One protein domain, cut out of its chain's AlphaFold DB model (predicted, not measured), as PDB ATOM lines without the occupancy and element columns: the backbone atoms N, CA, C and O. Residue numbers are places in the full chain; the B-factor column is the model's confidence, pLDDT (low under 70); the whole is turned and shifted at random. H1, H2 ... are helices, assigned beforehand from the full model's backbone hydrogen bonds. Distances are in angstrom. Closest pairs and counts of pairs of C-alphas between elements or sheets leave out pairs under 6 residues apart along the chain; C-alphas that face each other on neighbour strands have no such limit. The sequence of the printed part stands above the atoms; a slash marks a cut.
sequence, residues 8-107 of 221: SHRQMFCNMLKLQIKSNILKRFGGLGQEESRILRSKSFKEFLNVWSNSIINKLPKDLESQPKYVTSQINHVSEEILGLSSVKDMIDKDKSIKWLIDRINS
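Overview. This is residues 8 to 107 of the 221 residues of an uncharacterized protein of Theileria parva (UniProt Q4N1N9). Two longest helices, H1 and H3, cross steeply as an uneven X, and five shorter helices pack round them: H2 folds back beside the last part of H1, H4 packs on H1 near residues 20 to 24, and H5 and H6 pack on H3. H7 turns a corner after H6 and runs past H2 until its Ile 105 comes near H1 and H4, while the turn at residues 62 to 67 sticks out. The printed part has 100 residues with seven named helices, H1 to H7 in order, and no named strand; the class is all helix. It is compact, with a radius of gyration of the C-alphas of 13.4 A and spans of 37 by 31 by 28 A.

Arrangement. H1, residues 8 to 29, touches H3, residues 43 to 58, with residues 14 to 18 of H1 alone, at a steep tilt of 64 degrees; their closest C-alphas, Cys 14 and Ser 53, are 6.0 A apart. H1 and H2, residues 35 to 41, form a helical hairpin at a shallow tilt of 13 degrees, opposite ways, with C-alphas 26 and 37 closest at 7.2 A. H4, residues 67 to 76, touches H1 at a steep tilt of 46 degrees, the same way, with C-alphas 21 and 75 closest at 5.8 A. H6, residues 86 to 94, touches H3 at a shallow tilt of 23 degrees, opposite ways, with C-alphas 48 and 88 closest at 6.9 A. H5, residues 80 to 84, only just touches H3, with 3 pairs of C-alphas within 8 A, the closest being Trp 52 and Ile 82 at 6.9 A. H7, residues 96 to 106, touches H6 only at the corner, and touches H2 with C-alphas 39 and 97 closest at 6.8 A. H7 and H1 are close but not clearly touching, with C-alphas 25 and 105 at 7.8 A. H1 and H6 are apart. In all seven helices every O i to N i+4 pair is within hydrogen-bond range.

Along the chain. H1 begins at C-alpha 8 (131.250, 149.337, 216.183) and is 31.7 A long. H3 is 22.9 A long and begins at C-alpha 43 (148.671, 143.355, 229.185). H7 is 15.4 A, H4 14.6 A, H6 12.4 A, H2 10.0 A and H5 6.1 A long. H7 ends at C-alpha 106 (136.114, 130.968, 241.239).

Size, cuts and confidence. The C-alphas of Gly 33 and Lys 62, the two farthest apart, are 39.6 A from each other. The printed part has no cut and no long link. The mean pLDDT of the printed part is 86.3; residues 31 to 33 are under 70.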
ATOM      1  N   SER A   8     131.003 148.302 215.174       90.81
ATOM      2  CA  SER A   8     131.250 149.337 216.183       90.81
ATOM      3  C   SER A   8     130.336 149.176 217.399       90.81
ATOM      4  O   SER A   8     130.792 149.313 218.534       90.81
ATOM      5  N   HIS A   9     129.061 148.823 217.191       90.31
ATOM      6  CA  HIS A   9     128.131 148.547 218.288       90.31
ATOM      7  C   HIS A   9     128.565 147.312 219.092       90.31
ATOM      8  O   HIS A   9     128.579 147.351 220.325       90.31
ATOM      9  N   ARG A  10     129.010 146.246 218.414       90.06
ATOM     10  CA  ARG A  10     129.577 145.058 219.071       90.06
ATOM     11  C   ARG A  10     130.826 145.410 219.885       90.06
ATOM     12  O   ARG A  10     130.969 144.959 221.022       90.06
ATOM     13  N   GLN A  11     131.717 146.231 219.334       91.38
ATOM     14  CA  GLN A  11     132.949 146.645 220.005       91.38
ATOM     15  C   GLN A  11     132.676 147.538 221.223       91.38
ATOM     16  O   GLN A  11     133.299 147.349 222.270       91.38
ATOM     17  N   MET A  12     131.714 148.457 221.124       91.94
ATOM     18  CA  MET A  12     131.257 149.266 222.256       91.94
ATOM     19  C   MET A  12     130.719 148.378 223.384       91.94
ATOM     20  O   MET A  12     131.139 148.524 224.532       91.94
ATOM     21  N   PHE A  13     129.857 147.412 223.059       90.25
ATOM     22  CA  PHE A  13     129.302 146.479 224.041       90.25
ATOM     23  C   PHE A  13     130.387 145.598 224.685       90.25
ATOM     24  O   PHE A  13     130.399 145.395 225.897       90.25
ATOM     25  N   CYS A  14     131.367 145.149 223.897       91.88
ATOM     26  CA  CYS A  14     132.555 144.442 224.382       91.88
ATOM     27  C   CYS A  14     133.356 145.278 225.386       91.88
ATOM     28  O   CYS A  14     133.738 144.783 226.446       91.88
ATOM     29  N   ASN A  15     133.573 146.562 225.100       92.62
ATOM     30  CA  ASN A  15     134.275 147.457 226.019       92.62
ATOM     31  C   ASN A  15     133.469 147.722 227.297       92.62
ATOM     32  O   ASN A  15     134.045 147.717 228.385       92.62
ATOM     33  N   MET A  16     132.149 147.876 227.182       92.00
ATOM     34  CA  MET A  16     131.250 147.992 228.332       92.00
ATOM     35  C   MET A  16     131.339 146.754 229.235       92.00
ATOM     36  O   MET A  16     131.525 146.897 230.443       92.00
ATOM     37  N   LEU A  17     131.297 145.546 228.666       90.81
ATOM     38  CA  LEU A  17     131.441 144.300 229.427       90.81
ATOM     39  C   LEU A  17     132.794 144.203 230.134       90.81
ATOM     40  O   LEU A  17     132.845 143.851 231.309       90.81
ATOM     41  N   LYS A  18     133.896 144.567 229.467       93.00
ATOM     42  CA  LYS A  18     135.223 144.591 230.113       93.00
ATOM     43  C   LYS A  18     135.247 145.523 231.322       93.00
ATOM     44  O   LYS A  18     135.858 145.189 232.333       93.00
ATOM     45  N   LEU A  19     134.604 146.687 231.224       91.88
ATOM     46  CA  LEU A  19     134.497 147.631 232.338       91.88
ATOM     47  C   LEU A  19     133.637 147.068 233.472       91.88
ATOM     48  O   LEU A  19     134.027 147.184 234.631       91.88
ATOM     49  N   GLN A  20     132.515 146.421 233.151       90.69
ATOM     50  CA  GLN A  20     131.653 145.776 234.144       90.69
ATOM     51  C   GLN A  20     132.378 144.645 234.879       90.69
ATOM     52  O   GLN A  20     132.354 144.625 236.107       90.69
ATOM     53  N   ILE A  21     133.088 143.774 234.157       91.38
ATOM     54  CA  ILE A  21     133.908 142.704 234.745       91.38
ATOM     55  C   ILE A  21     134.951 143.295 235.698       91.38
ATOM     56  O   ILE A  21     135.020 142.906 236.861       91.38
ATOM     57  N   LYS A  22     135.725 144.289 235.242       90.06
ATOM     58  CA  LYS A  22     136.724 144.961 236.089       90.06
ATOM     59  C   LYS A  22     136.096 145.594 237.325       90.06
ATOM     60  O   LYS A  22     136.629 145.446 238.416       90.06
ATOM     61  N   SER A  23     134.975 146.295 237.159       87.38
ATOM     62  CA  SER A  23     134.262 146.915 238.273       87.38
ATOM     63  C   SER A  23     133.793 145.870 239.280       87.38
ATOM     64  O   SER A  23     133.924 146.107 240.476       87.38
ATOM     65  N   ASN A  24     133.306 144.714 238.823       87.19
ATOM     66  CA  ASN A  24     132.870 143.647 239.717       87.19
ATOM     67  C   ASN A  24     134.040 143.063 240.517       87.19
ATOM     68  O   ASN A  24     133.966 142.987 241.739       87.19
ATOM     69  N   ILE A  25     135.158 142.756 239.850       87.06
ATOM     70  CA  ILE A  25     136.375 142.252 240.508       87.06
ATOM     71  C   ILE A  25     136.878 143.259 241.556       87.06
ATOM     72  O   ILE A  25     137.157 142.881 242.690       87.06
ATOM     73  N   LEU A  26     136.925 144.553 241.220       84.38
ATOM     74  CA  LEU A  26     137.352 145.605 242.151       84.38
ATOM     75  C   LEU A  26     136.367 145.811 243.314       84.38
ATOM     76  O   LEU A  26     136.788 146.154 244.415       84.38
ATOM     77  N   LYS A  27     135.060 145.617 243.099       80.88
ATOM     78  CA  LYS A  27     134.060 145.654 244.181       80.88
ATOM     79  C   LYS A  27     134.199 144.461 245.122       80.88
ATOM     80  O   LYS A  27     133.976 144.624 246.320       80.88
ATOM     81  N   ARG A  28     134.538 143.292 244.574       79.75
ATOM     82  CA  ARG A  28     134.670 142.034 245.311       79.75
ATOM     83  C   ARG A  28     135.938 142.009 246.161       79.75
ATOM     84  O   ARG A  28     135.850 141.788 247.361       79.75
ATOM     85  N   PHE A  29     137.086 142.332 245.565       77.44
ATOM     86  CA  PHE A  29     138.388 142.205 246.230       77.44
ATOM     87  C   PHE A  29     138.970 143.529 246.744       77.44
ATOM     88  O   PHE A  29     139.776 143.509 247.667       77.44
ATOM     89  N   GLY A  30     138.516 144.677 246.231       70.06
ATOM     90  CA  GLY A  30     139.011 146.004 246.610       70.06
ATOM     91  C   GLY A  30     139.748 146.731 245.478       70.06
ATOM     92  O   GLY A  30     140.084 146.172 244.435       70.06
ATOM     93  N   GLY A  31     139.913 148.050 245.650       64.88
ATOM     94  CA  GLY A  31     140.265 148.964 244.557       64.88
ATOM     95  C   GLY A  31     141.726 149.414 244.480       64.88
ATOM     96  O   GLY A  31     142.238 149.650 243.381       64.88
ATOM     97  N   LEU A  32     142.401 149.577 245.624       59.09
ATOM     98  CA  LEU A  32     143.625 150.380 245.703       59.09
ATOM     99  C   LEU A  32     144.773 149.618 246.372       59.09
ATOM    100  O   LEU A  32     144.643 149.153 247.497       59.09
ATOM    101  N   GLY A  33     145.899 149.505 245.663       60.72
ATOM    102  CA  GLY A  33     147.154 148.953 246.190       60.72
ATOM    103  C   GLY A  33     147.251 147.425 246.269       60.72
ATOM    104  O   GLY A  33     148.317 146.924 246.602       60.72
ATOM    105  N   GLN A  34     146.190 146.688 245.938       76.56
ATOM    106  CA  GLN A  34     146.183 145.224 246.004       76.56
ATOM    107  C   GLN A  34     146.670 144.562 244.702       76.56
ATOM    108  O   GLN A  34     146.636 145.169 243.620       76.56
ATOM    109  N   GLU A  35     147.107 143.304 244.804       81.25
ATOM    110  CA  GLU A  35     147.650 142.520 243.684       81.25
ATOM    111  C   GLU A  35     146.626 142.318 242.558       81.25
ATOM    112  O   GLU A  35     146.970 142.393 241.379       81.25
ATOM    113  N   GLU A  36     145.339 142.211 242.880       85.19
ATOM    114  CA  GLU A  36     144.240 142.137 241.915       85.19
ATOM    115  C   GLU A  36     144.255 143.359 240.989       85.19
ATOM    116  O   GLU A  36     144.259 143.228 239.767       85.19
ATOM    117  N   SER A  37     144.367 144.568 241.546       82.88
ATOM    118  CA  SER A  37     144.432 145.817 240.772       82.88
ATOM    119  C   SER A  37     145.703 145.913 239.915       82.88
ATOM    120  O   SER A  37     145.708 146.520 238.835       82.88
ATOM    121  N   ARG A  38     146.807 145.296 240.351       85.62
ATOM    122  CA  ARG A  38     148.036 145.180 239.550       85.62
ATOM    123  C   ARG A  38     147.831 144.236 238.365       85.62
ATOM    124  O   ARG A  38     148.128 144.624 237.232       85.62
ATOM    125  N   ILE A  39     147.253 143.060 238.599       88.94
ATOM    126  CA  ILE A  39     146.972 142.060 237.560       88.94
ATOM    127  C   ILE A  39     145.965 142.610 236.544       88.94
ATOM    128  O   ILE A  39     146.208 142.517 235.341       88.94
ATOM    129  N   LEU A  40     144.911 143.304 236.990       88.50
ATOM    130  CA  LEU A  40     143.911 143.953 236.125       88.50
ATOM    131  C   LEU A  40     144.509 144.987 235.145       88.50
ATOM    132  O   LEU A  40     143.903 145.291 234.105       88.50
ATOM    133  N   ARG A  41     145.675 145.563 235.473       87.94
ATOM    134  CA  ARG A  41     146.402 146.532 234.632       87.94
ATOM    135  C   ARG A  41     147.368 145.875 233.644       87.94
ATOM    136  O   ARG A  41     147.739 146.535 232.666       87.94
ATOM    137  N   SER A  42     147.738 144.613 233.863       90.69
ATOM    138  CA  SER A  42     148.659 143.864 233.001       90.69
ATOM    139  C   SER A  42     148.132 143.732 231.564       90.69
ATOM    140  O   SER A  42     146.926 143.804 231.306       90.69
ATOM    141  N   LYS A  43     149.042 143.573 230.595       91.06
ATOM    142  CA  LYS A  43     148.671 143.355 229.185       91.06
ATOM    143  C   LYS A  43     148.027 141.979 228.999       91.06
ATOM    144  O   LYS A  43     146.951 141.900 228.415       91.06
ATOM    145  N   SER A  44     148.619 140.956 229.607       89.50
ATOM    146  CA  SER A  44     148.148 139.571 229.588       89.50
ATOM    147  C   SER A  44     146.695 139.455 230.069       89.50
ATOM    148  O   SER A  44     145.855 138.848 229.409       89.50
ATOM    149  N   PHE A  45     146.334 140.143 231.161       90.69
ATOM    150  CA  PHE A  45     144.952 140.131 231.642       90.69
ATOM    151  C   PHE A  45     143.980 140.897 230.729       90.69
ATOM    152  O   PHE A  45     142.811 140.532 230.622       90.69
ATOM    153  N   LYS A  46     144.424 141.956 230.034       92.00
ATOM    154  CA  LYS A  46     143.580 142.646 229.037       92.00
ATOM    155  C   LYS A  46     143.247 141.730 227.859       92.00
ATOM    156  O   LYS A  46     142.127 141.790 227.354       92.00
ATOM    157  N   GLU A  47     144.193 140.900 227.437       91.50
ATOM    158  CA  GLU A  47     143.981 139.891 226.396       91.50
ATOM    159  C   GLU A  47     142.998 138.817 226.869       91.50
ATOM    160  O   GLU A  47     142.004 138.563 226.184       91.50
ATOM    161  N   PHE A  48     143.181 138.296 228.085       92.38
ATOM    162  CA  PHE A  48     142.230 137.374 228.706       92.38
ATOM    163  C   PHE A  48     140.815 137.973 228.804       92.38
ATOM    164  O   PHE A  48     139.839 137.348 228.388       92.38
ATOM    165  N   LEU A  49     140.687 139.227 229.248       92.38
ATOM    166  CA  LEU A  49     139.408 139.944 229.291       92.38
ATOM    167  C   LEU A  49     138.746 140.072 227.918       92.38
ATOM    168  O   LEU A  49     137.518 140.049 227.835       92.38
ATOM    169  N   ASN A  50     139.518 140.234 226.841       92.31
ATOM    170  CA  ASN A  50     138.962 140.251 225.488       92.31
ATOM    171  C   ASN A  50     138.345 138.895 225.135       92.31
ATOM    172  O   ASN A  50     137.245 138.860 224.586       92.31
ATOM    173  N   VAL A  51     139.014 137.791 225.468       91.75
ATOM    174  CA  VAL A  51     138.488 136.437 225.225       91.75
ATOM    175  C   VAL A  51     137.241 136.186 226.074       91.75
ATOM    176  O   VAL A  51     136.204 135.785 225.541       91.75
ATOM    177  N   TRP A  52     137.296 136.522 227.364       91.81
ATOM    178  CA  TRP A  52     136.170 136.359 228.283       91.81
ATOM    179  C   TRP A  52     134.951 137.178 227.839       91.81
ATOM    180  O   TRP A  52     133.876 136.622 227.627       91.81
ATOM    181  N   SER A  53     135.118 138.478 227.587       91.12
ATOM    182  CA  SER A  53     134.021 139.346 227.127       91.12
ATOM    183  C   SER A  53     133.426 138.891 225.788       91.12
ATOM    184  O   SER A  53     132.205 138.888 225.633       91.12
ATOM    185  N   ASN A  54     134.251 138.440 224.837       90.69
ATOM    186  CA  ASN A  54     133.758 137.874 223.579       90.69
ATOM    187  C   ASN A  54     132.956 136.581 223.781       90.69
ATOM    188  O   ASN A  54     131.950 136.398 223.098       90.69
ATOM    189  N   SER A  55     133.348 135.709 224.715       89.38
ATOM    190  CA  SER A  55     132.589 134.480 224.999       89.38
ATOM    191  C   SER A  55     131.166 134.782 225.495       89.38
ATOM    192  O   SER A  55     130.204 134.184 225.009       89.38
ATOM    193  N   ILE A  56     131.018 135.793 226.362       88.25
ATOM    194  CA  ILE A  56     129.722 136.255 226.883       88.25
ATOM    195  C   ILE A  56     128.870 136.828 225.747       88.25
ATOM    196  O   ILE A  56     127.693 136.490 225.622       88.25
ATOM    197  N   ILE A  57     129.470 137.659 224.887       88.25
ATOM    198  CA  ILE A  57     128.796 138.254 223.723       88.25
ATOM    199  C   ILE A  57     128.287 137.183 222.765       88.25
ATOM    200  O   ILE A  57     127.162 137.271 222.273       88.25
ATOM    201  N   ASN A  58     129.108 136.174 222.488       86.69
ATOM    202  CA  ASN A  58     128.767 135.155 221.505       86.69
ATOM    203  C   ASN A  58     127.576 134.295 221.962       86.69
ATOM    204  O   ASN A  58     126.804 133.819 221.132       86.69
ATOM    205  N   LYS A  59     127.383 134.152 223.276       86.00
ATOM    206  CA  LYS A  59     126.284 133.390 223.883       86.00
ATOM    207  C   LYS A  59     125.118 134.263 224.371       86.00
ATOM    208  O   LYS A  59     124.241 133.770 225.073       86.00
ATOM    209  N   LEU A  60     125.070 135.541 223.988       85.50
ATOM    210  CA  LEU A  60     124.050 136.468 224.481       85.50
ATOM    211  C   LEU A  60     122.620 136.039 224.054       85.50
ATOM    212  O   LEU A  60     122.384 135.802 222.851       85.50
ATOM    213  N   PRO A  61     121.655 135.982 224.996       83.75
ATOM    214  CA  PRO A  61     120.242 135.752 224.697       83.75
ATOM    215  C   PRO A  61     119.646 136.822 223.775       83.75
ATOM    216  O   PRO A  61     120.081 137.977 223.761       83.75
ATOM    217  N   LYS A  62     118.623 136.440 222.998       80.12
ATOM    218  CA  LYS A  62     117.890 137.381 222.133       80.12
ATOM    219  C   LYS A  62     116.972 138.310 222.939       80.12
ATOM    220  O   LYS A  62     116.827 139.466 222.558       80.12
ATOM    221  N   ASP A  63     116.427 137.831 224.056       81.56
ATOM    222  CA  ASP A  63     115.446 138.569 224.857       81.56
ATOM    223  C   ASP A  63     116.116 139.636 225.724       81.56
ATOM    224  O   ASP A  63     116.892 139.304 226.625       81.56
ATOM    225  N   LEU A  64     115.783 140.909 225.485       74.62
ATOM    226  CA  LEU A  64     116.395 142.068 226.150       74.62
ATOM    227  C   LEU A  64     116.295 142.016 227.683       74.62
ATOM    228  O   LEU A  64     117.238 142.393 228.372       74.62
ATOM    229  N   GLU A  65     115.183 141.521 228.223       76.69
ATOM    230  CA  GLU A  65     114.956 141.467 229.675       76.69
ATOM    231  C   GLU A  65     115.835 140.423 230.383       76.69
ATOM    232  O   GLU A  65     116.187 140.573 231.556       76.69
ATOM    233  N   SER A  66     116.235 139.372 229.663       79.31
ATOM    234  CA  SER A  66     117.079 138.294 230.192       79.31
ATOM    235  C   SER A  66     118.578 138.604 230.099       79.31
ATOM    236  O   SER A  66     119.370 138.061 230.871       79.31
ATOM    237  N   GLN A  67     118.973 139.517 229.205       81.00
ATOM    238  CA  GLN A  67     120.368 139.909 228.985       81.00
ATOM    239  C   GLN A  67     121.099 140.379 230.252       81.00
ATOM    240  O   GLN A  67     122.183 139.853 230.511       81.00
ATOM    241  N   PRO A  68     120.572 141.311 231.073       81.25
ATOM    242  CA  PRO A  68     121.295 141.770 232.259       81.25
ATOM    243  C   PRO A  68     121.479 140.655 233.298       81.25
ATOM    244  O   PRO A  68     122.541 140.554 233.917       81.25
ATOM    245  N   LYS A  69     120.484 139.771 233.456       83.00
ATOM    246  CA  LYS A  69     120.560 138.610 234.360       83.00
ATOM    247  C   LYS A  69     121.593 137.591 233.875       83.00
ATOM    248  O   LYS A  69     122.405 137.107 234.656       83.00
ATOM    249  N   TYR A  70     121.615 137.324 232.571       85.44
ATOM    250  CA  TYR A  70     122.619 136.454 231.966       85.44
ATOM    251  C   TYR A  70     124.033 137.014 232.157       85.44
ATOM    252  O   TYR A  70     124.910 136.328 232.676       85.44
ATOM    253  N   VAL A  71     124.244 138.285 231.810       84.50
ATOM    254  CA  VAL A  71     125.552 138.940 231.927       84.50
ATOM    255  C   VAL A  71     126.052 138.921 233.372       84.50
ATOM    256  O   VAL A  71     127.184 138.523 233.609       84.50
ATOM    257  N   THR A  72     125.216 139.277 234.348       83.12
ATOM    258  CA  THR A  72     125.613 139.248 235.768       83.12
ATOM    259  C   THR A  72     126.001 137.847 236.244       83.12
ATOM    260  O   THR A  72     127.029 137.710 236.902       83.12
ATOM    261  N   SER A  73     125.266 136.804 235.840       83.81
ATOM    262  CA  SER A  73     125.625 135.416 236.178       83.81
ATOM    263  C   SER A  73     126.993 134.996 235.620       83.81
ATOM    264  O   SER A  73     127.777 134.366 236.323       83.81
ATOM    265  N   GLN A  74     127.316 135.407 234.390       84.75
ATOM    266  CA  GLN A  74     128.562 135.042 233.702       84.75
ATOM    267  C   GLN A  74     129.769 135.904 234.102       84.75
ATOM    268  O   GLN A  74     130.904 135.555 233.787       84.75
ATOM    269  N   ILE A  75     129.547 137.055 234.743       85.81
ATOM    270  CA  ILE A  75     130.630 137.923 235.230       85.81
ATOM    271  C   ILE A  75     131.150 137.452 236.599       85.81
ATOM    272  O   ILE A  75     132.303 137.723 236.931       85.81
ATOM    273  N   ASN A  76     130.319 136.783 237.404       83.06
ATOM    274  CA  ASN A  76     130.684 136.403 238.772       83.06
ATOM    275  C   ASN A  76     131.721 135.276 238.833       83.06
ATOM    276  O   ASN A  76     132.580 135.305 239.711       83.06
ATOM    277  N   HIS A  77     131.667 134.340 237.884       84.75
ATOM    278  CA  HIS A  77     132.579 133.203 237.798       84.75
ATOM    279  C   HIS A  77     133.117 133.060 236.375       84.75
ATOM    280  O   HIS A  77     132.436 133.390 235.401       84.75
ATOM    281  N   VAL A  78     134.342 132.556 236.249       86.50
ATOM    282  CA  VAL A  78     134.929 132.231 234.948       86.50
ATOM    283  C   VAL A  78     134.520 130.808 234.583       86.50
ATOM    284  O   VAL A  78     134.977 129.850 235.203       86.50
ATOM    285  N   SER A  79     133.675 130.676 233.560       85.56
ATOM    286  CA  SER A  79     133.164 129.388 233.083       85.56
ATOM    287  C   SER A  79     134.284 128.442 232.637       85.56
ATOM    288  O   SER A  79     135.218 128.852 231.942       85.56
ATOM    289  N   GLU A  80     134.149 127.152 232.956       83.88
ATOM    290  CA  GLU A  80     135.123 126.106 232.597       83.88
ATOM    291  C   GLU A  80     135.377 126.014 231.087       83.88
ATOM    292  O   GLU A  80     136.487 125.728 230.649       83.88
ATOM    293  N   GLU A  81     134.377 126.340 230.270       83.69
ATOM    294  CA  GLU A  81     134.507 126.391 228.813       83.69
ATOM    295  C   GLU A  81     135.580 127.390 228.350       83.69
ATOM    296  O   GLU A  81     136.291 127.131 227.381       83.69
ATOM    297  N   ILE A  82     135.718 128.524 229.047       86.56
ATOM    298  CA  ILE A  82     136.729 129.546 228.741       86.56
ATOM    299  C   ILE A  82     138.111 129.030 229.143       86.56
ATOM    300  O   ILE A  82     139.072 129.215 228.400       86.56
ATOM    301  N   LEU A  83     138.201 128.341 230.283       85.56
ATOM    302  CA  LEU A  83     139.433 127.702 230.760       85.56
ATOM    303  C   LEU A  83     139.861 126.526 229.866       85.56
ATOM    304  O   LEU A  83     141.046 126.205 229.774       85.56
ATOM    305  N   GLY A  84     138.909 125.902 229.171       84.62
ATOM    306  CA  GLY A  84     139.147 124.833 228.207       84.62
ATOM    307  C   GLY A  84     139.825 125.289 226.911       84.62
ATOM    308  O   GLY A  84     140.477 124.466 226.261       84.62
ATOM    309  N   LEU A  85     139.720 126.573 226.546       89.50
ATOM    310  CA  LEU A  85     140.290 127.125 225.312       89.50
ATOM    311  C   LEU A  85     141.824 127.065 225.334       89.50
ATOM    312  O   LEU A  85     142.458 127.572 226.259       89.50
ATOM    313  N   SER A  86     142.430 126.521 224.273       86.62
ATOM    314  CA  SER A  86     143.894 126.438 224.131       86.62
ATOM    315  C   SER A  86     144.565 127.806 224.257       86.62
ATOM    316  O   SER A  86     145.539 127.948 224.987       86.62
ATOM    317  N   SER A  87     143.973 128.843 223.657       87.69
ATOM    318  CA  SER A  87     144.477 130.216 223.753       87.69
ATOM    319  C   SER A  87     144.535 130.737 225.189       87.69
ATOM    320  O   SER A  87     145.411 131.529 225.516       87.69
ATOM    321  N   VAL A  88     143.588 130.333 226.041       88.06
ATOM    322  CA  VAL A  88     143.532 130.759 227.445       88.06
ATOM    323  C   VAL A  88     144.522 129.952 228.279       88.06
ATOM    324  O   VAL A  88     145.211 130.538 229.108       88.06
ATOM    325  N   LYS A  89     144.665 128.647 228.018       88.94
ATOM    326  CA  LYS A  89     145.687 127.803 228.660       88.94
ATOM    327  C   LYS A  89     147.095 128.339 228.410       88.94
ATOM    328  O   LYS A  89     147.828 128.558 229.367       88.94
ATOM    329  N   ASP A  90     147.410 128.704 227.169       90.19
ATOM    330  CA  ASP A  90     148.701 129.311 226.827       90.19
ATOM    331  C   ASP A  90     148.938 130.644 227.563       90.19
ATOM    332  O   ASP A  90     150.067 130.958 227.940       90.19
ATOM    333  N   MET A  91     147.891 131.456 227.768       88.75
ATOM    334  CA  MET A  91     147.987 132.702 228.546       88.75
ATOM    335  C   MET A  91     148.222 132.428 230.037       88.75
ATOM    336  O   MET A  91     149.025 133.119 230.662       88.75
ATOM    337  N   ILE A  92     147.537 131.425 230.591       89.62
ATOM    338  CA  ILE A  92     147.653 130.999 231.992       89.62
ATOM    339  C   ILE A  92     149.046 130.421 232.270       89.62
ATOM    340  O   ILE A  92     149.646 130.739 233.298       89.62
ATOM    341  N   ASP A  93     149.584 129.619 231.351       89.62
ATOM    342  CA  ASP A  93     150.908 129.009 231.493       89.62
ATOM    343  C   ASP A  93     152.031 130.053 231.405       89.62
ATOM    344  O   ASP A  93     153.031 129.958 232.121       89.62
ATOM    345  N   LYS A  94     151.848 131.093 230.579       89.94
ATOM    346  CA  LYS A  94     152.781 132.228 230.478       89.94
ATOM    347  C   LYS A  94     152.757 133.133 231.709       89.94
ATOM    348  O   LYS A  94     153.806 133.647 232.093       89.94
ATOM    349  N   ASP A  95     151.589 133.357 232.308       90.25
ATOM    350  CA  ASP A  95     151.419 134.272 233.440       90.25
ATOM    351  C   ASP A  95     150.619 133.624 234.579       90.25
ATOM    352  O   ASP A  95     149.386 133.677 234.640       90.25
ATOM    353  N   LYS A  96     151.355 133.068 235.548       90.44
ATOM    354  CA  LYS A  96     150.791 132.436 236.753       90.44
ATOM    355  C   LYS A  96     149.923 133.390 237.583       90.44
ATOM    356  O   LYS A  96     149.068 132.923 238.334       90.44
ATOM    357  N   SER A  97     150.100 134.704 237.437       89.00
ATOM    358  CA  SER A  97     149.287 135.710 238.134       89.00
ATOM    359  C   SER A  97     147.833 135.681 237.658       89.00
ATOM    360  O   SER A  97     146.915 135.877 238.451       89.00
ATOM    361  N   ILE A  98     147.608 135.389 236.370       89.62
ATOM    362  CA  ILE A  98     146.259 135.215 235.814       89.62
ATOM    363  C   ILE A  98     145.611 133.976 236.416       89.62
ATOM    364  O   ILE A  98     144.460 134.050 236.836       89.62
ATOM    365  N   LYS A  99     146.359 132.867 236.499       90.75
ATOM    366  CA  LYS A  99     145.879 131.629 237.120       90.75
ATOM    367  C   LYS A  99     145.382 131.884 238.538       90.75
ATOM    368  O   LYS A  99     144.237 131.591 238.852       90.75
ATOM    369  N   TRP A 100     146.227 132.520 239.347       89.81
ATOM    370  CA  TRP A 100     145.902 132.872 240.723       89.81
ATOM    371  C   TRP A 100     144.634 133.730 240.826       89.81
ATOM    372  O   TRP A 100     143.779 133.463 241.666       89.81
ATOM    373  N   LEU A 101     144.475 134.738 239.957       88.88
ATOM    374  CA  LEU A 101     143.292 135.599 239.975       88.88
ATOM    375  C   LEU A 101     142.022 134.842 239.557       88.88
ATOM    376  O   LEU A 101     140.967 135.077 240.137       88.88
ATOM    377  N   ILE A 102     142.110 133.944 238.572       89.81
ATOM    378  CA  ILE A 102     140.985 133.101 238.139       89.81
ATOM    379  C   ILE A 102     140.563 132.154 239.262       89.81
ATOM    380  O   ILE A 102     139.377 132.100 239.584       89.81
ATOM    381  N   ASP A 103     141.520 131.455 239.875       88.94
ATOM    382  CA  ASP A 103     141.257 130.541 240.988       88.94
ATOM    383  C   ASP A 103     140.560 131.292 242.133       88.94
ATOM    384  O   ASP A 103     139.586 130.806 242.705       88.94
ATOM    385  N   ARG A 104     140.982 132.536 242.389       86.56
ATOM    386  CA  ARG A 104     140.378 133.411 243.397       86.56
ATOM    387  C   ARG A 104     138.987 133.936 243.026       86.56
ATOM    388  O   ARG A 104     138.134 134.076 243.894       86.56
ATOM    389  N   ILE A 105     138.731 134.233 241.751       88.00
ATOM    390  CA  ILE A 105     137.383 134.588 241.274       88.00
ATOM    391  C   ILE A 105     136.440 133.386 241.416       88.00
ATOM    392  O   ILE A 105     135.269 133.556 241.752       88.00
ATOM    393  N   ASN A 106     136.933 132.175 241.174       88.06
ATOM    394  CA  ASN A 106     136.114 130.968 241.239       88.06
ATOM    395  C   ASN A 106     135.950 130.415 242.661       88.06
ATOM    396  O   ASN A 106     134.996 129.681 242.896       88.06
ATOM    397  N   SER A 107     136.818 130.773 243.610       83.75
ATOM    398  CA  SER A 107     136.614 130.458 245.027       83.75
ATOM    399  C   SER A 107     135.473 131.285 245.626       83.75
ATOM    400  O   SER A 107     135.404 132.488 245.383       83.75
TER     401      SER A 107